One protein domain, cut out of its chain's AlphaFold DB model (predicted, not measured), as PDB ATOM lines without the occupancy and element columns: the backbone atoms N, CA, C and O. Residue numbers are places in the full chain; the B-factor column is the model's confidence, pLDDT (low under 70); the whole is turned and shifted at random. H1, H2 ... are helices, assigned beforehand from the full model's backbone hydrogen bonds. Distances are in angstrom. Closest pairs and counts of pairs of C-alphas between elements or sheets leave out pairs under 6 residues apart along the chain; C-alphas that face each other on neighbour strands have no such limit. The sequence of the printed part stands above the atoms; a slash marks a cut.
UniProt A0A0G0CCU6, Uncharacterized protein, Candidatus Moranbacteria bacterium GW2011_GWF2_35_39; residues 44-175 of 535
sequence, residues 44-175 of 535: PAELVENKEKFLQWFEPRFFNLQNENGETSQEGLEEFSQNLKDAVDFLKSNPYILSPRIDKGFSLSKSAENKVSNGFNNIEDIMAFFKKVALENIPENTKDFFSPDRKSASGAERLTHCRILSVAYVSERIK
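AT A GLANCE: This is residues 44 to 175 of the 535 residues of an uncharacterized protein of Candidatus Moranbacteria bacterium GW2011_GWF2_35_39 (UniProt A0A0G0CCU6). The longest helix, H7, runs through the middle of a helical body, crossing H3 with its residues 163 to 171, while H4 and H5 pack on its residues 157 to 162. The short helices H1 and H2 cover H5, and residues 138 to 144, of which 139 to 144 belong to H6, stick out. The printed part has 132 residues, with seven named helices in the order H1 to H7 and no named strand; the class is all helix. It is compact, with a radius of gyration of the C-alphas of 15.1 A, and spans 47 by 35 by 25 A.

HOW THE PARTS SIT: H7, residues 153 to 175, is a hub with three helices touching it. With residues 163 to 171 alone it touches residues 83 to 91 of H3, residues 74 to 93; the closest C-alphas, of Ala 87 and Ala 168, are 5.6 A apart. Their steep tilt of 67 degrees, opposite ways, is only just short of about perpendicular. H5, residues 123 to 133, the other hub, touches H7 at a steep tilt of 62 degrees, opposite ways, with the C-alphas of Lys 132 and Arg 158 closest at 6.0 A. H4, residues 110 to 117, touches H7, with the C-alphas of Ala 112 and Glu 157 closest at 6.1 A, at a shallow tilt of 33 degrees, the same way, only just short of steep. H3 and H4 form a helical hairpin at a steep tilt of 42 degrees, opposite ways; the C-alphas of Lys 85 and Val 116 are closest, at 6.2 A. H4 and H5 are near each other. H1, residues 45 to 48, touches H5, the C-alphas of Val 48 and Met 127 being closest at 5.7 A. H2, residues 51 to 58, touches H5 through Phe 54 and Met 127, their closest C-alphas, at 7.5 A. H1 and H2 touch only at the corner, with the C-alphas of Leu 47 and Phe 54 closest at 5.0 A. H6, residues 139 to 146, is close to H7 but not clearly touching, with the C-alphas of Phe 146 and Gly 155 closest at 7.9 A. Helix packing is mostly crossed: of 5 touching pairs with a tilt, 1 is shallow. Every O i to N i+4 pair is within hydrogen-bond range in H2, H3, H4 and H7, against 5 of 7 in H5 and 2 of 4 in H6; H1 is too short for such a pair.

IN THESE COORDINATES: H7 is 33.3 A long from first to last C-alpha, from C-alpha 153 at (-32.315, -0.073, 39.237) to C-alpha 175 at (-48.627, 12.744, 13.153). H3 is 28.7 A long and begins at C-alpha 74, (-46.276, 26.602, 27.584). H5 measures 16.1 A, H6 12.4 A, H2 and H4 10.1 A each, and H1 5.6 A.

THE WHOLE: The C-alphas farthest apart, of Asn 69 and Asp 103, are 48.8 A apart. They lie in the long links H2 to H3, residues 59 to 73, and H3 to H4, residues 94 to 109. The printed part has no cut. Its mean pLDDT is 73.7, with low confidence at residues 44 to 47, 60 to 61, 94 to 106, 135 to 156 and 174.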
ATOM      1  N   PRO A  44     -26.183  11.868  21.470       63.09
ATOM      2  CA  PRO A  44     -24.889  12.441  21.824       63.09
ATOM      3  C   PRO A  44     -24.992  13.331  23.069       63.09
ATOM      4  O   PRO A  44     -25.826  14.236  23.120       63.09
ATOM      5  N   ALA A  45     -24.135  13.095  24.064       68.12
ATOM      6  CA  ALA A  45     -24.137  13.852  25.318       68.12
ATOM      7  C   ALA A  45     -23.953  15.358  25.102       68.12
ATOM      8  O   ALA A  45     -24.584  16.168  25.774       68.12
ATOM      9  N   GLU A  46     -23.192  15.739  24.080       67.12
ATOM     10  CA  GLU A  46     -22.969  17.131  23.689       67.12
ATOM     11  C   GLU A  46     -24.261  17.901  23.359       67.12
ATOM     12  O   GLU A  46     -24.289  19.125  23.499       67.12
ATOM     13  N   LEU A  47     -25.331  17.209  22.942       68.56
ATOM     14  CA  LEU A  47     -26.621  17.836  22.636       68.56
ATOM     15  C   LEU A  47     -27.372  18.263  23.892       68.56
ATOM     16  O   LEU A  47     -28.096  19.246  23.849       68.56
ATOM     17  N   VAL A  48     -27.214  17.550  25.008       77.88
ATOM     18  CA  VAL A  48     -27.931  17.841  26.264       77.88
ATOM     19  C   VAL A  48     -27.127  18.683  27.244       77.88
ATOM     20  O   VAL A  48     -27.641  19.050  28.299       77.88
ATOM     21  N   GLU A  49     -25.885  19.021  26.909       78.31
ATOM     22  CA  GLU A  49     -25.068  19.957  27.686       78.31
ATOM     23  C   GLU A  49     -25.282  21.423  27.281       78.31
ATOM     24  O   GLU A  49     -24.884  22.331  28.007       78.31
ATOM     25  N   ASN A  50     -25.946  21.681  26.151       83.56
ATOM     26  CA  ASN A  50     -26.203  23.030  25.660       83.56
ATOM     27  C   ASN A  50     -27.652  23.167  25.170       83.56
ATOM     28  O   ASN A  50     -28.082  22.435  24.282       83.56
ATOM     29  N   LYS A  51     -28.388  24.131  25.735       87.44
ATOM     30  CA  LYS A  51     -29.808  24.375  25.436       87.44
ATOM     31  C   LYS A  51     -30.064  24.712  23.969       87.44
ATOM     32  O   LYS A  51     -31.002  24.192  23.381       87.44
ATOM     33  N   GLU A  52     -29.224  25.545  23.370       83.81
ATOM     34  CA  GLU A  52     -29.366  25.955  21.972       83.81
ATOM     35  C   GLU A  52     -29.144  24.770  21.024       83.81
ATOM     36  O   GLU A  52     -29.971  24.508  20.153       83.81
ATOM     37  N   LYS A  53     -28.089  23.975  21.258       77.75
ATOM     38  CA  LYS A  53     -27.840  22.735  20.503       77.75
ATOM     39  C   LYS A  53     -28.962  21.714  20.685       77.75
ATOM     40  O   LYS A  53     -29.334  21.041  19.725       77.75
ATOM     41  N   PHE A  54     -29.495  21.598  21.903       80.88
ATOM     42  CA  PHE A  54     -30.628  20.727  22.194       80.88
ATOM     43  C   PHE A  54     -31.849  21.124  21.366       80.88
ATOM     44  O   PHE A  54     -32.423  20.269  20.702       80.88
ATOM     45  N   LEU A  55     -32.216  22.408  21.364       80.00
ATOM     46  CA  LEU A  55     -33.399  22.918  20.665       80.00
ATOM     47  C   LEU A  55     -33.255  22.817  19.144       80.00
ATOM     48  O   LEU A  55     -34.143  22.274  18.491       80.00
ATOM     49  N   GLN A  56     -32.093  23.193  18.595       75.50
ATOM     50  CA  GLN A  56     -31.770  23.010  17.170       75.50
ATOM     51  C   GLN A  56     -31.885  21.546  16.725       75.50
ATOM     52  O   GLN A  56     -32.246  21.254  15.584       75.50
ATOM     53  N   TRP A  57     -31.582  20.603  17.618       74.62
ATOM     54  CA  TRP A  57     -31.762  19.183  17.350       74.62
ATOM     55  C   TRP A  57     -33.215  18.716  17.555       74.62
ATOM     56  O   TRP A  57     -33.713  17.932  16.739       74.62
ATOM     57  N   PHE A  58     -33.879  19.176  18.618       77.94
ATOM     58  CA  PHE A  58     -35.185  18.708  19.084       77.94
ATOM     59  C   PHE A  58     -36.340  19.206  18.214       77.94
ATOM     60  O   PHE A  58     -37.128  18.393  17.735       77.94
ATOM     61  N   GLU A  59     -36.448  20.516  17.984       78.62
ATOM     62  CA  GLU A  59     -37.648  21.124  17.391       78.62
ATOM     63  C   GLU A  59     -37.946  20.641  15.962       78.62
ATOM     64  O   GLU A  59     -39.099  20.297  15.685       78.62
ATOM     65  N   PRO A  60     -36.945  20.454  15.072       64.75
ATOM     66  CA  PRO A  60     -37.191  19.871  13.750       64.75
ATOM     67  C   PRO A  60     -37.666  18.408  13.793       64.75
ATOM     68  O   PRO A  60     -38.208  17.901  12.811       64.75
ATOM     69  N   ARG A  61     -37.418  17.696  14.902       64.62
ATOM     70  CA  ARG A  61     -37.670  16.250  15.055       64.62
ATOM     71  C   ARG A  61     -38.945  15.939  15.828       64.62
ATOM     72  O   ARG A  61     -39.570  14.916  15.557       64.62
ATOM     73  N   PHE A  62     -39.304  16.806  16.763       70.88
ATOM     74  CA  PHE A  62     -40.491  16.709  17.598       70.88
ATOM     75  C   PHE A  62     -41.418  17.859  17.238       70.88
ATOM     76  O   PHE A  62     -42.055  17.786  16.196       70.88
ATOM     77  N   PHE A  63     -41.465  18.922  18.032       77.62
ATOM     78  CA  PHE A  63     -42.262  20.133  17.833       77.62
ATOM     79  C   PHE A  63     -41.561  21.301  18.533       77.62
ATOM     80  O   PHE A  63     -40.585  21.100  19.261       77.62
ATOM     81  N   ASN A  64     -42.045  22.517  18.292       84.38
ATOM     82  CA  ASN A  64     -41.435  23.718  18.845       84.38
ATOM     83  C   ASN A  64     -41.657  23.766  20.362       84.38
ATOM     84  O   ASN A  64     -42.790  23.701  20.840       84.38
ATOM     85  N   LEU A  65     -40.567  23.894  21.117       86.25
ATOM     86  CA  LEU A  65     -40.596  24.166  22.555       86.25
ATOM     87  C   LEU A  65     -40.500  25.663  22.837       86.25
ATOM     88  O   LEU A  65     -40.667  26.075  23.985       86.25
ATOM     89  N   GLN A  66     -40.228  26.469  21.813       88.31
ATOM     90  CA  GLN A  66     -40.201  27.919  21.884       88.31
ATOM     91  C   GLN A  66     -41.308  28.553  21.031       88.31
ATOM     92  O   GLN A  66     -41.740  27.999  20.019       88.31
ATOM     93  N   ASN A  67     -41.788  29.721  21.459       85.75
ATOM     94  CA  ASN A  67     -42.674  30.572  20.667       85.75
ATOM     95  C   ASN A  67     -41.875  31.386  19.627       85.75
ATOM     96  O   ASN A  67     -40.646  31.331  19.580       85.75
ATOM     97  N   GLU A  68     -42.564  32.188  18.812       82.75
ATOM     98  CA  GLU A  68     -41.946  33.017  17.759       82.75
ATOM     99  C   GLU A  68     -40.904  34.025  18.284       82.75
ATOM    100  O   GLU A  68     -40.039  34.469  17.531       82.75
ATOM    101  N   ASN A  69     -40.945  34.352  19.582       84.19
ATOM    102  CA  ASN A  69     -40.015  35.269  20.245       84.19
ATOM    103  C   ASN A  69     -38.821  34.549  20.902       84.19
ATOM    104  O   ASN A  69     -37.999  35.196  21.553       84.19
ATOM    105  N   GLY A  70     -38.714  33.223  20.764       80.19
ATOM    106  CA  GLY A  70     -37.656  32.423  21.386       80.19
ATOM    107  C   GLY A  70     -37.856  32.173  22.887       80.19
ATOM    108  O   GLY A  70     -36.941  31.690  23.559       80.19
ATOM    109  N   GLU A  71     -39.030  32.469  23.441       86.25
ATOM    110  CA  GLU A  71     -39.368  32.146  24.831       86.25
ATOM    111  C   GLU A  71     -39.964  30.741  24.918       86.25
ATOM    112  O   GLU A  71     -40.586  30.267  23.969       86.25
ATOM    113  N   THR A  72     -39.796  30.064  26.057       86.31
ATOM    114  CA  THR A  72     -40.381  28.734  26.274       86.31
ATOM    115  C   THR A  72     -41.898  28.770  26.065       86.31
ATOM    116  O   THR A  72     -42.604  29.539  26.715       86.31
ATOM    117  N   SER A  73     -42.398  27.915  25.177       89.25
ATOM    118  CA  SER A  73     -43.819  27.758  24.886       89.25
ATOM    119  C   SER A  73     -44.478  26.862  25.931       89.25
ATOM    120  O   SER A  73     -44.120  25.691  26.062       89.25
ATOM    121  N   GLN A  74     -45.472  27.393  26.649       88.62
ATOM    122  CA  GLN A  74     -46.276  26.602  27.584       88.62
ATOM    123  C   GLN A  74     -47.028  25.476  26.858       88.62
ATOM    124  O   GLN A  74     -47.043  24.347  27.338       88.62
ATOM    125  N   GLU A  75     -47.565  25.756  25.666       87.31
ATOM    126  CA  GLU A  75     -48.220  24.754  24.816       87.31
ATOM    127  C   GLU A  75     -47.244  23.640  24.416       87.31
ATOM    128  O   GLU A  75     -47.586  22.465  24.505       87.31
ATOM    129  N   GLY A  76     -45.998  23.985  24.068       86.81
ATOM    130  CA  GLY A  76     -44.966  22.995  23.739       86.81
ATOM    131  C   GLY A  76     -44.573  22.120  24.937       86.81
ATOM    132  O   GLY A  76     -44.379  20.911  24.798       86.81
ATOM    133  N   LEU A  77     -44.491  22.692  26.143       89.06
ATOM    134  CA  LEU A  77     -44.235  21.921  27.369       89.06
ATOM    135  C   LEU A  77     -45.389  20.965  27.706       89.06
ATOM    136  O   LEU A  77     -45.154  19.829  28.138       89.06
ATOM    137  N   GLU A  78     -46.628  21.414  27.514       88.81
ATOM    138  CA  GLU A  78     -47.833  20.611  27.721       88.81
ATOM    139  C   GLU A  78     -47.940  19.490  26.685       88.81
ATOM    140  O   GLU A  78     -48.168  18.341  27.069       88.81
ATOM    141  N   GLU A  79     -47.671  19.779  25.410       87.50
ATOM    142  CA  GLU A  79     -47.626  18.789  24.329       87.50
ATOM    143  C   GLU A  79     -46.572  17.710  24.610       87.50
ATOM    144  O   GLU A  79     -46.866  16.513  24.527       87.50
ATOM    145  N   PHE A  80     -45.370  18.101  25.047       88.06
ATOM    146  CA  PHE A  80     -44.329  17.153  25.452       88.06
ATOM    147  C   PHE A  80     -44.751  16.294  26.637       88.06
ATOM    148  O   PHE A  80     -44.600  15.069  26.610       88.06
ATOM    149  N   SER A  81     -45.305  16.925  27.671       90.38
ATOM    150  CA  SER A  81     -45.762  16.229  28.871       90.38
ATOM    151  C   SER A  81     -46.867  15.224  28.546       90.38
ATOM    152  O   SER A  81     -46.827  14.097  29.041       90.38
ATOM    153  N   GLN A  82     -47.832  15.607  27.709       88.31
ATOM    154  CA  GLN A  82     -48.935  14.740  27.316       88.31
ATOM    155  C   GLN A  82     -48.445  13.571  26.458       88.31
ATOM    156  O   GLN A  82     -48.749  12.425  26.770       88.31
ATOM    157  N   ASN A  83     -47.595  13.828  25.462       84.50
ATOM    158  CA  ASN A  83     -47.068  12.775  24.597       84.50
ATOM    159  C   ASN A  83     -46.247  11.727  25.378       84.50
ATOM    160  O   ASN A  83     -46.335  10.529  25.105       84.50
ATOM    161  N   LEU A  84     -45.483  12.139  26.399       88.62
ATOM    162  CA  LEU A  84     -44.788  11.183  27.267       88.62
ATOM    163  C   LEU A  84     -45.745  10.396  28.173       88.62
ATOM    164  O   LEU A  84     -45.485   9.216  28.421       88.62
ATOM    165  N   LYS A  85     -46.828  11.010  28.668       90.62
ATOM    166  CA  LYS A  85     -47.860  10.304  29.449       90.62
ATOM    167  C   LYS A  85     -48.549   9.244  28.598       90.62
ATOM    168  O   LYS A  85     -48.580   8.083  29.000       90.62
ATOM    169  N   ASP A  86     -48.969   9.609  27.393       85.19
ATOM    170  CA  ASP A  86     -49.588   8.680  26.448       85.19
ATOM    171  C   ASP A  86     -48.622   7.539  26.083       85.19
ATOM    172  O   ASP A  86     -49.003   6.367  26.058       85.19
ATOM    173  N   ALA A  87     -47.332   7.848  25.893       81.56
ATOM    174  CA  ALA A  87     -46.300   6.838  25.670       81.56
ATOM    175  C   ALA A  87     -46.149   5.869  26.858       81.56
ATOM    176  O   ALA A  87     -45.964   4.667  26.648       81.56
ATOM    177  N   VAL A  88     -46.227   6.357  28.100       88.12
ATOM    178  CA  VAL A  88     -46.212   5.510  29.305       88.12
ATOM    179  C   VAL A  88     -47.436   4.600  29.347       88.12
ATOM    180  O   VAL A  88     -47.279   3.398  29.579       88.12
ATOM    181  N   ASP A  89     -48.626   5.139  29.107       86.25
ATOM    182  CA  ASP A  89     -49.874   4.373  29.141       86.25
ATOM    183  C   ASP A  89     -49.892   3.294  28.054       86.25
ATOM    184  O   ASP A  89     -50.173   2.123  28.330       86.25
ATOM    185  N   PHE A  90     -49.448   3.639  26.847       76.00
ATOM    186  CA  PHE A  90     -49.264   2.695  25.754       76.00
ATOM    187  C   PHE A  90     -48.272   1.577  26.105       76.00
ATOM    188  O   PHE A  90     -48.559   0.401  25.882       76.00
ATOM    189  N   LEU A  91     -47.123   1.904  26.706       75.81
ATOM    190  CA  LEU A  91     -46.127   0.911  27.129       75.81
ATOM    191  C   LEU A  91     -46.621   0.011  28.272       75.81
ATOM    192  O   LEU A  91     -46.180  -1.136  28.372       75.81
ATOM    193  N   LYS A  92     -47.521   0.503  29.133       83.00
ATOM    194  CA  LYS A  92     -48.174  -0.301  30.180       83.00
ATOM    195  C   LYS A  92     -49.171  -1.288  29.583       83.00
ATOM    196  O   LYS A  92     -49.162  -2.456  29.972       83.00
ATOM    197  N   SER A  93     -49.978  -0.837  28.627       73.75
ATOM    198  CA  SER A  93     -50.912  -1.688  27.885       73.75
ATOM    199  C   SER A  93     -50.185  -2.697  26.997       73.75
ATOM    200  O   SER A  93     -50.678  -3.808  26.806       73.75
ATOM    201  N   ASN A  94     -48.990  -2.352  26.510       67.06
ATOM    202  CA  ASN A  94     -48.201  -3.145  25.569       67.06
ATOM    203  C   ASN A  94     -46.779  -3.425  26.112       67.06
ATOM    204  O   ASN A  94     -45.771  -2.951  25.574       67.06
ATOM    205  N   PRO A  95     -46.649  -4.230  27.188       65.56
ATOM    206  CA  PRO A  95     -45.398  -4.371  27.939       65.56
ATOM    207  C   PRO A  95     -44.270  -5.060  27.155       65.56
ATOM    208  O   PRO A  95     -43.116  -5.024  27.589       65.56
ATOM    209  N   TYR A  96     -44.583  -5.671  26.011       60.06
ATOM    210  CA  TYR A  96     -43.641  -6.363  25.129       60.06
ATOM    211  C   TYR A  96     -42.984  -5.433  24.097       60.06
ATOM    212  O   TYR A  96     -41.930  -5.774  23.555       60.06
ATOM    213  N   ILE A  97     -43.538  -4.239  23.860       57.69
ATOM    214  CA  ILE A  97     -43.004  -3.277  22.886       57.69
ATOM    215  C   ILE A  97     -41.593  -2.868  23.250       57.69
ATOM    216  O   ILE A  97     -41.342  -2.423  24.371       57.69
ATOM    217  N   LEU A  98     -40.671  -2.965  22.290       55.59
ATOM    218  CA  LEU A  98     -39.257  -2.648  22.511       55.59
ATOM    219  C   LEU A  98     -38.663  -3.443  23.692       55.59
ATOM    220  O   LEU A  98     -37.653  -3.039  24.273       55.59
ATOM    221  N   SER A  99     -39.289  -4.570  24.065       52.41
ATOM    222  CA  SER A  99     -38.731  -5.473  25.055       52.41
ATOM    223  C   SER A  99     -37.506  -6.147  24.453       52.41
ATOM    224  O   SER A  99     -37.539  -6.636  23.321       52.41
ATOM    225  N   PRO A 100     -36.406  -6.240  25.207       45.94
ATOM    226  CA  PRO A 100     -35.211  -6.895  24.716       45.94
ATOM    227  C   PRO A 100     -35.317  -8.435  24.743       45.94
ATOM    228  O   PRO A 100     -34.306  -9.105  24.516       45.94
ATOM    229  N   ARG A 101     -36.490  -9.005  25.079       43.75
ATOM    230  CA  ARG A 101     -36.840 -10.433  24.955       43.75
ATOM    231  C   ARG A 101     -38.288 -10.577  24.462       43.75
ATOM    232  O   ARG A 101     -39.177  -9.939  25.012       43.75
ATOM    233  N   ILE A 102     -38.507 -11.443  23.470       39.06
ATOM    234  CA  ILE A 102     -39.770 -11.592  22.709       39.06
ATOM    235  C   ILE A 102     -40.964 -12.106  23.543       39.06
ATOM    236  O   ILE A 102     -42.105 -12.055  23.108       39.06
ATOM    237  N   ASP A 103     -40.742 -12.535  24.775       41.66
ATOM    238  CA  ASP A 103     -41.713 -13.252  25.604       41.66
ATOM    239  C   ASP A 103     -41.858 -12.675  27.019       41.66
ATOM    240  O   ASP A 103     -42.664 -13.155  27.819       41.66
ATOM    241  N   LYS A 104     -41.075 -11.645  27.357       48.06
ATOM    242  CA  LYS A 104     -41.078 -11.043  28.691       48.06
ATOM    243  C   LYS A 104     -41.490  -9.590  28.605       48.06
ATOM    244  O   LYS A 104     -40.789  -8.775  28.006       48.06
ATOM    245  N   GLY A 105     -42.608  -9.279  29.256       54.41
ATOM    246  CA  GLY A 105     -43.000  -7.903  29.504       54.41
ATOM    247  C   GLY A 105     -41.905  -7.187  30.292       54.41
ATOM    248  O   GLY A 105     -41.318  -7.753  31.218       54.41
ATOM    249  N   PHE A 106     -41.607  -5.955  29.906       63.72
ATOM    250  CA  PHE A 106     -40.688  -5.098  30.640       63.72
ATOM    251  C   PHE A 106     -41.499  -4.128  31.496       63.72
ATOM    252  O   PHE A 106     -42.180  -3.245  30.968       63.72
ATOM    253  N   SER A 107     -41.401  -4.286  32.815       70.38
ATOM    254  CA  SER A 107     -41.974  -3.347  33.778       70.38
ATOM    255  C   SER A 107     -41.207  -2.029  33.739       70.38
ATOM    256  O   SER A 107     -39.982  -2.015  33.852       70.38
ATOM    257  N   LEU A 108     -41.931  -0.925  33.574       78.12
ATOM    258  CA  LEU A 108     -41.351   0.410  33.591       78.12
ATOM    259  C   LEU A 108     -40.849   0.757  35.008       78.12
ATOM    260  O   LEU A 108     -41.364   0.285  36.024       78.12
ATOM    261  N   SER A 109     -39.793   1.563  35.077       83.44
ATOM    262  CA  SER A 109     -39.276   2.094  36.337       83.44
ATOM    263  C   SER A 109     -40.235   3.128  36.922       83.44
ATOM    264  O   SER A 109     -40.483   4.161  36.299       83.44
ATOM    265  N   LYS A 110     -40.671   2.919  38.173       86.19
ATOM    266  CA  LYS A 110     -41.498   3.884  38.921       86.19
ATOM    267  C   LYS A 110     -40.877   5.281  38.991       86.19
ATOM    268  O   LYS A 110     -41.600   6.266  38.974       86.19
ATOM    269  N   SER A 111     -39.545   5.373  39.063       85.56
ATOM    270  CA  SER A 111     -38.836   6.661  39.082       85.56
ATOM    271  C   SER A 111     -39.080   7.449  37.791       85.56
ATOM    272  O   SER A 111     -39.460   8.618  37.830       85.56
ATOM    273  N   ALA A 112     -38.942   6.778  36.644       85.06
ATOM    274  CA  ALA A 112     -39.188   7.380  35.338       85.06
ATOM    275  C   ALA A 112     -40.677   7.712  35.137       85.06
ATOM    276  O   ALA A 112     -40.997   8.804  34.678       85.06
ATOM    277  N   GLU A 113     -41.583   6.812  35.538       89.00
ATOM    278  CA  GLU A 113     -43.034   7.047  35.475       89.00
ATOM    279  C   GLU A 113     -43.463   8.263  36.300       89.00
ATOM    280  O   GLU A 113     -44.221   9.103  35.816       89.00
ATOM    281  N   ASN A 114     -42.963   8.387  37.533       88.12
ATOM    282  CA  ASN A 114     -43.271   9.524  38.397       88.12
ATOM    283  C   ASN A 114     -42.769  10.831  37.781       88.12
ATOM    284  O   ASN A 114     -43.469  11.839  37.829       88.12
ATOM    285  N   LYS A 115     -41.581  10.810  37.163       87.50
ATOM    286  CA  LYS A 115     -41.029  11.988  36.491       87.50
ATOM    287  C   LYS A 115     -41.907  12.441  35.320       87.50
ATOM    288  O   LYS A 115     -42.158  13.631  35.202       87.50
ATOM    289  N   VAL A 116     -42.431  11.511  34.520       90.56
ATOM    290  CA  VAL A 116     -43.397  11.820  33.446       90.56
ATOM    291  C   VAL A 116     -44.740  12.301  34.005       90.56
ATOM    292  O   VAL A 116     -45.316  13.265  33.504       90.56
ATOM    293  N   SER A 117     -45.233  11.666  35.069       86.69
ATOM    294  CA  SER A 117     -46.528  11.995  35.684       86.69
ATOM    295  C   SER A 117     -46.557  13.420  36.240       86.69
ATOM    296  O   SER A 117     -47.567  14.109  36.106       86.69
ATOM    297  N   ASN A 118     -45.435  13.871  36.806       86.19
ATOM    298  CA  ASN A 118     -45.275  15.215  37.359       86.19
ATOM    299  C   ASN A 118     -45.174  16.318  36.287       86.19
ATOM    300  O   ASN A 118     -45.295  17.490  36.634       86.19
ATOM    301  N   GLY A 119     -44.990  15.959  35.011       85.81
ATOM    302  CA  GLY A 119     -44.848  16.908  33.905       85.81
ATOM    303  C   GLY A 119     -43.495  17.626  33.866       85.81
ATOM    304  O   GLY A 119     -42.592  17.352  34.660       85.81
ATOM    305  N   PHE A 120     -43.361  18.539  32.904       90.44
ATOM    306  CA  PHE A 120     -42.144  19.313  32.645       90.44
ATOM    307  C   PHE A 120     -42.466  20.805  32.692       90.44
ATOM    308  O   PHE A 120     -43.373  21.253  31.997       90.44
ATOM    309  N   ASN A 121     -41.731  21.574  33.501       87.06
ATOM    310  CA  ASN A 121     -42.046  22.990  33.734       87.06
ATOM    311  C   ASN A 121     -41.174  23.942  32.909       87.06
ATOM    312  O   ASN A 121     -41.455  25.135  32.831       87.06
ATOM    313  N   ASN A 122     -40.076  23.445  32.345       90.38
ATOM    314  CA  ASN A 122     -39.137  24.211  31.536       90.38
ATOM    315  C   ASN A 122     -38.305  23.274  30.641       90.38
ATOM    316  O   ASN A 122     -38.371  22.046  30.745       90.38
ATOM    317  N   ILE A 123     -37.511  23.863  29.744       89.44
ATOM    318  CA  ILE A 123     -36.659  23.125  28.800       89.44
ATOM    319  C   ILE A 123     -35.553  22.364  29.544       89.44
ATOM    320  O   ILE A 123     -35.162  21.274  29.130       89.44
ATOM    321  N   GLU A 124     -35.066  22.892  30.663       90.94
ATOM    322  CA  GLU A 124     -34.023  22.274  31.476       90.94
ATOM    323  C   GLU A 124     -34.498  20.945  32.101       90.94
ATOM    324  O   GLU A 124     -33.728  19.980  32.145       90.94
ATOM    325  N   ASP A 125     -35.773  20.837  32.485       90.56
ATOM    326  CA  ASP A 125     -36.400  19.595  32.952       90.56
ATOM    327  C   ASP A 125     -36.432  18.533  31.839       90.56
ATOM    328  O   ASP A 125     -36.131  17.354  32.081       90.56
ATOM    329  N   ILE A 126     -36.757  18.957  30.611       89.50
ATOM    330  CA  ILE A 126     -36.764  18.107  29.411       89.50
ATOM    331  C   ILE A 126     -35.343  17.624  29.119       89.50
ATOM    332  O   ILE A 126     -35.098  16.419  29.023       89.50
ATOM    333  N   MET A 127     -34.371  18.535  29.063       89.00
ATOM    334  CA  MET A 127     -32.962  18.190  28.871       89.00
ATOM    335  C   MET A 127     -32.478  17.215  29.950       89.00
ATOM    336  O   MET A 127     -31.828  16.222  29.630       89.00
ATOM    337  N   ALA A 128     -32.847  17.419  31.218       89.00
ATOM    338  CA  ALA A 128     -32.502  16.515  32.315       89.00
ATOM    339  C   ALA A 128     -33.127  15.114  32.173       89.00
ATOM    340  O   ALA A 128     -32.603  14.144  32.730       89.00
ATOM    341  N   PHE A 129     -34.249  14.982  31.465       88.25
ATOM    342  CA  PHE A 129     -34.831  13.691  31.099       88.25
ATOM    343  C   PHE A 129     -34.034  13.018  29.975       88.25
ATOM    344  O   PHE A 129     -33.655  11.855  30.110       88.25
ATOM    345  N   PHE A 130     -33.671  13.767  28.931       84.38
ATOM    346  CA  PHE A 130     -32.820  13.284  27.837       84.38
ATOM    347  C   PHE A 130     -31.389  12.932  28.288       84.38
ATOM    348  O   PHE A 130     -30.817  11.958  27.800       84.38
ATOM    349  N   LYS A 131     -30.832  13.622  29.295       85.44
ATOM    350  CA  LYS A 131     -29.527  13.289  29.907       85.44
ATOM    351  C   LYS A 131     -29.451  11.849  30.422       85.44
ATOM    352  O   LYS A 131     -28.373  11.265  30.440       85.44
ATOM    353  N   LYS A 132     -30.575  11.237  30.813       81.44
ATOM    354  CA  LYS A 132     -30.602   9.838  31.283       81.44
ATOM    355  C   LYS A 132     -30.282   8.825  30.189       81.44
ATOM    356  O   LYS A 132     -29.879   7.709  30.514       81.44
ATOM    357  N   VAL A 133     -30.448   9.218  28.929       72.44
ATOM    358  CA  VAL A 133     -30.198   8.392  27.742       72.44
ATOM    359  C   VAL A 133     -29.072   8.959  26.874       72.44
ATOM    360  O   VAL A 133     -28.893   8.547  25.733       72.44
ATOM    361  N   ALA A 134     -28.315   9.921  27.396       72.44
ATOM    362  CA  ALA A 134     -27.204  10.526  26.691       72.44
ATOM    363  C   ALA A 134     -25.944   9.653  26.756       72.44
ATOM    364  O   ALA A 134     -25.660   9.027  27.780       72.44
ATOM    365  N   LEU A 135     -25.189   9.636  25.658       63.59
ATOM    366  CA  LEU A 135     -23.926   8.924  25.523       63.59
ATOM    367  C   LEU A 135     -22.830   9.817  24.967       63.59
ATOM    368  O   LEU A 135     -22.999  10.476  23.944       63.59
ATOM    369  N   GLU A 136     -21.671   9.770  25.612       60.78
ATOM    370  CA  GLU A 136     -20.433  10.253  25.012       60.78
ATOM    371  C   GLU A 136     -20.027   9.322  23.867       60.78
ATOM    372  O   GLU A 136     -20.113   8.096  23.992       60.78
ATOM    373  N   ASN A 137     -19.585   9.907  22.753       54.59
ATOM    374  CA  ASN A 137     -19.241   9.189  21.529       54.59
ATOM    375  C   ASN A 137     -17.879   8.480  21.650       54.59
ATOM    376  O   ASN A 137     -16.890   8.884  21.039       54.59
ATOM    377  N   ILE A 138     -17.828   7.444  22.488       52.22
ATOM    378  CA  ILE A 138     -16.635   6.651  22.791       52.22
ATOM    379  C   ILE A 138     -16.978   5.157  22.586       52.22
ATOM    380  O   ILE A 138     -17.981   4.696  23.139       52.22
ATOM    381  N   PRO A 139     -16.193   4.378  21.809       42.84
ATOM    382  CA  PRO A 139     -16.504   2.982  21.459       42.84
ATOM    383  C   PRO A 139     -16.759   2.045  22.651       42.84
ATOM    384  O   PRO A 139     -17.585   1.130  22.563       42.84
ATOM    385  N   GLU A 140     -16.071   2.270  23.766       47.69
ATOM    386  CA  GLU A 140     -16.211   1.524  25.019       47.69
ATOM    387  C   GLU A 140     -17.591   1.753  25.666       47.69
ATOM    388  O   GLU A 140     -18.225   0.807  26.145       47.69
ATOM    389  N   ASN A 141     -18.127   2.974  25.564       49.44
ATOM    390  CA  ASN A 141     -19.399   3.351  26.176       49.44
ATOM    391  C   ASN A 141     -20.600   2.684  25.508       49.44
ATOM    392  O   ASN A 141     -21.574   2.403  26.190       49.44
ATOM    393  N   THR A 142     -20.566   2.372  24.210       46.84
ATOM    394  CA  THR A 142     -21.701   1.702  23.541       46.84
ATOM    395  C   THR A 142     -21.901   0.277  24.058       46.84
ATOM    396  O   THR A 142     -23.039  -0.163  24.240       46.84
ATOM    397  N   LYS A 143     -20.804  -0.441  24.346       46.81
ATOM    398  CA  LYS A 143     -20.866  -1.749  25.012       46.81
ATOM    399  C   LYS A 143     -21.358  -1.573  26.444       46.81
ATOM    400  O   LYS A 143     -22.317  -2.238  26.830       46.81
ATOM    401  N   ASP A 144     -20.800  -0.617  27.179       47.38
ATOM    402  CA  ASP A 144     -21.122  -0.384  28.589       47.38
ATOM    403  C   ASP A 144     -22.492   0.255  28.846       47.38
ATOM    404  O   ASP A 144     -23.024   0.148  29.948       47.38
ATOM    405  N   PHE A 145     -23.120   0.873  27.845       49.41
ATOM    406  CA  PHE A 145     -24.426   1.519  27.976       49.41
ATOM    407  C   PHE A 145     -25.576   0.524  28.074       49.41
ATOM    408  O   PHE A 145     -26.529   0.754  28.824       49.41
ATOM    409  N   PHE A 146     -25.454  -0.588  27.343       48.22
ATOM    410  CA  PHE A 146     -26.400  -1.707  27.346       48.22
ATOM    411  C   PHE A 146     -25.907  -2.916  28.162       48.22
ATOM    412  O   PHE A 146     -26.680  -3.854  28.376       48.22
ATOM    413  N   SER A 147     -24.649  -2.889  28.621       43.16
ATOM    414  CA  SER A 147     -24.030  -3.865  29.526       43.16
ATOM    415  C   SER A 147     -24.333  -3.699  31.028       43.16
ATOM    416  O   SER A 147     -24.196  -4.707  31.727       43.16
ATOM    417  N   PRO A 148     -24.766  -2.547  31.605       43.38
ATOM    418  CA  PRO A 148     -24.964  -2.514  33.042       43.38
ATOM    419  C   PRO A 148     -26.183  -3.374  33.335       43.38
ATOM    420  O   PRO A 148     -27.239  -3.205  32.721       43.38
ATOM    421  N   ASP A 149     -25.979  -4.330  34.239       50.06
ATOM    422  CA  ASP A 149     -26.908  -5.366  34.660       50.06
ATOM    423  C   ASP A 149     -28.358  -4.926  34.424       50.06
ATOM    424  O   ASP A 149     -28.841  -4.009  35.093       50.06
ATOM    425  N   ARG A 150     -29.070  -5.536  33.462       48.88
ATOM    426  CA  ARG A 150     -30.493  -5.218  33.180       48.88
ATOM    427  C   ARG A 150     -31.372  -5.306  34.440       48.88
ATOM    428  O   ARG A 150     -32.513  -4.860  34.431       48.88
ATOM    429  N   LYS A 151     -30.842  -5.931  35.496       49.94
ATOM    430  CA  LYS A 151     -31.417  -6.110  36.830       49.94
ATOM    431  C   LYS A 151     -31.104  -4.973  37.815       49.94
ATOM    432  O   LYS A 151     -31.690  -4.947  38.891       49.94
ATOM    433  N   SER A 152     -30.192  -4.060  37.487       62.22
ATOM    434  CA  SER A 152     -29.886  -2.878  38.297       62.22
ATOM    435  C   SER A 152     -30.988  -1.827  38.153       62.22
ATOM    436  O   SER A 152     -31.554  -1.639  37.075       62.22
ATOM    437  N   ALA A 153     -31.287  -1.114  39.241       66.12
ATOM    438  CA  ALA A 153     -32.315  -0.073  39.237       66.12
ATOM    439  C   ALA A 153     -32.002   1.058  38.238       66.12
ATOM    440  O   ALA A 153     -32.903   1.552  37.565       66.12
ATOM    441  N   SER A 154     -30.722   1.416  38.088       68.25
ATOM    442  CA  SER A 154     -30.256   2.437  37.144       68.25
ATOM    443  C   SER A 154     -30.356   1.985  35.684       68.25
ATOM    444  O   SER A 154     -30.794   2.760  34.834       68.25
ATOM    445  N   GLY A 155     -30.014   0.728  35.385       66.19
ATOM    446  CA  GLY A 155     -30.193   0.143  34.054       66.19
ATOM    447  C   GLY A 155     -31.669   0.051  33.659       66.19
ATOM    448  O   GLY A 155     -32.041   0.432  32.548       66.19
ATOM    449  N   ALA A 156     -32.533  -0.376  34.586       68.31
ATOM    450  CA  ALA A 156     -33.979  -0.429  34.370       68.31
ATOM    451  C   ALA A 156     -34.590   0.968  34.155       68.31
ATOM    452  O   ALA A 156     -35.422   1.155  33.263       68.31
ATOM    453  N   GLU A 157     -34.159   1.967  34.928       77.00
ATOM    454  CA  GLU A 157     -34.582   3.360  34.763       77.00
ATOM    455  C   GLU A 157     -34.155   3.937  33.409       77.00
ATOM    456  O   GLU A 157     -34.989   4.518  32.710       77.00
ATOM    457  N   ARG A 158     -32.901   3.733  32.997       73.69
ATOM    458  CA  ARG A 158     -32.389   4.176  31.693       73.69
ATOM    459  C   ARG A 158     -33.177   3.567  30.534       73.69
ATOM    460  O   ARG A 158     -33.660   4.298  29.676       73.69
ATOM    461  N   LEU A 159     -33.368   2.246  30.542       71.00
ATOM    462  CA  LEU A 159     -34.158   1.550  29.519       71.00
ATOM    463  C   LEU A 159     -35.607   2.043  29.476       71.00
ATOM    464  O   LEU A 159     -36.188   2.149  28.398       71.00
ATOM    465  N   THR A 160     -36.180   2.385  30.633       76.75
ATOM    466  CA  THR A 160     -37.518   2.987  30.709       76.75
ATOM    467  C   THR A 160     -37.557   4.345  30.006       76.75
ATOM    468  O   THR A 160     -38.432   4.553  29.171       76.75
ATOM    469  N   HIS A 161     -36.592   5.233  30.273       80.31
ATOM    470  CA  HIS A 161     -36.504   6.532  29.595       80.31
ATOM    471  C   HIS A 161     -36.366   6.362  28.080       80.31
ATOM    472  O   HIS A 161     -37.086   7.017  27.331       80.31
ATOM    473  N   CYS A 162     -35.507   5.443  27.624       72.75
ATOM    474  CA  CYS A 162     -35.372   5.161  26.198       72.75
ATOM    475  C   CYS A 162     -36.704   4.730  25.578       72.75
ATOM    476  O   CYS A 162     -37.090   5.276  24.554       72.75
ATOM    477  N   ARG A 163     -37.426   3.782  26.197       74.06
ATOM    478  CA  ARG A 163     -38.702   3.277  25.656       74.06
ATOM    479  C   ARG A 163     -39.752   4.378  25.552       74.06
ATOM    480  O   ARG A 163     -40.413   4.474  24.522       74.06
ATOM    481  N   ILE A 164     -39.885   5.201  26.590       78.88
ATOM    482  CA  ILE A 164     -40.844   6.311  26.607       78.88
ATOM    483  C   ILE A 164     -40.500   7.308  25.489       78.88
ATOM    484  O   ILE A 164     -41.367   7.640  24.684       78.88
ATOM    485  N   LEU A 165     -39.231   7.723  25.384       76.62
ATOM    486  CA  LEU A 165     -38.779   8.663  24.351       76.62
ATOM    487  C   LEU A 165     -38.923   8.100  22.934       76.62
ATOM    488  O   LEU A 165     -39.330   8.834  22.039       76.62
ATOM    489  N   SER A 166     -38.633   6.811  22.729       72.06
ATOM    490  CA  SER A 166     -38.846   6.128  21.449       72.06
ATOM    491  C   SER A 166     -40.299   6.225  21.011       72.06
ATOM    492  O   SER A 166     -40.583   6.657  19.900       72.06
ATOM    493  N   VAL A 167     -41.225   5.826  21.884       73.31
ATOM    494  CA  VAL A 167     -42.653   5.812  21.565       73.31
ATOM    495  C   VAL A 167     -43.164   7.234  21.312       73.31
ATOM    496  O   VAL A 167     -43.834   7.460  20.307       73.31
ATOM    497  N   ALA A 168     -42.785   8.200  22.151       76.62
ATOM    498  CA  ALA A 168     -43.178   9.600  21.990       76.62
ATOM    499  C   ALA A 168     -42.641  10.220  20.687       76.62
ATOM    500  O   ALA A 168     -43.385  10.870  19.954       76.62
ATOM    501  N   TYR A 169     -41.368   9.976  20.351       74.00
ATOM    502  CA  TYR A 169     -40.767  10.428  19.092       74.00
ATOM    503  C   TYR A 169     -41.509   9.878  17.879       74.00
ATOM    504  O   TYR A 169     -41.844  10.600  16.943       74.00
ATOM    505  N   VAL A 170     -41.774   8.577  17.896       70.00
ATOM    506  CA  VAL A 170     -42.413   7.887  16.780       70.00
ATOM    507  C   VAL A 170     -43.856   8.365  16.641       70.00
ATOM    508  O   VAL A 170     -44.311   8.550  15.515       70.00
ATOM    509  N   SER A 171     -44.544   8.629  17.754       72.94
ATOM    510  CA  SER A 171     -45.875   9.243  17.757       72.94
ATOM    511  C   SER A 171     -45.867  10.582  17.012       72.94
ATOM    512  O   SER A 171     -46.612  10.768  16.049       72.94
ATOM    513  N   GLU A 172     -44.931  11.475  17.336       73.44
ATOM    514  CA  GLU A 172     -44.805  12.758  16.628       73.44
ATOM    515  C   GLU A 172     -44.469  12.592  15.148       73.44
ATOM    516  O   GLU A 172     -45.034  13.263  14.277       73.44
ATOM    517  N   ARG A 173     -43.591  11.641  14.831       71.19
ATOM    518  CA  ARG A 173     -43.241  11.331  13.443       71.19
ATOM    519  C   ARG A 173     -44.438  10.794  12.663       71.19
ATOM    520  O   ARG A 173     -44.594  11.186  11.510       71.19
ATOM    521  N   ILE A 174     -45.301   9.966  13.257       69.19
ATOM    522  CA  ILE A 174     -46.560   9.535  12.629       69.19
ATOM    523  C   ILE A 174     -47.433  10.745  12.309       69.19
ATOM    524  O   ILE A 174     -47.850  10.897  11.158       69.19
ATOM    525  N   LYS A 175     -47.707  11.602  13.302       71.56
ATOM    526  CA  LYS A 175     -48.627  12.744  13.153       71.56
ATOM    527  C   LYS A 175     -48.235  13.631  11.969       71.56
ATOM    528  O   LYS A 175     -49.093  14.098  11.205       71.56
TER     529      LYS A 175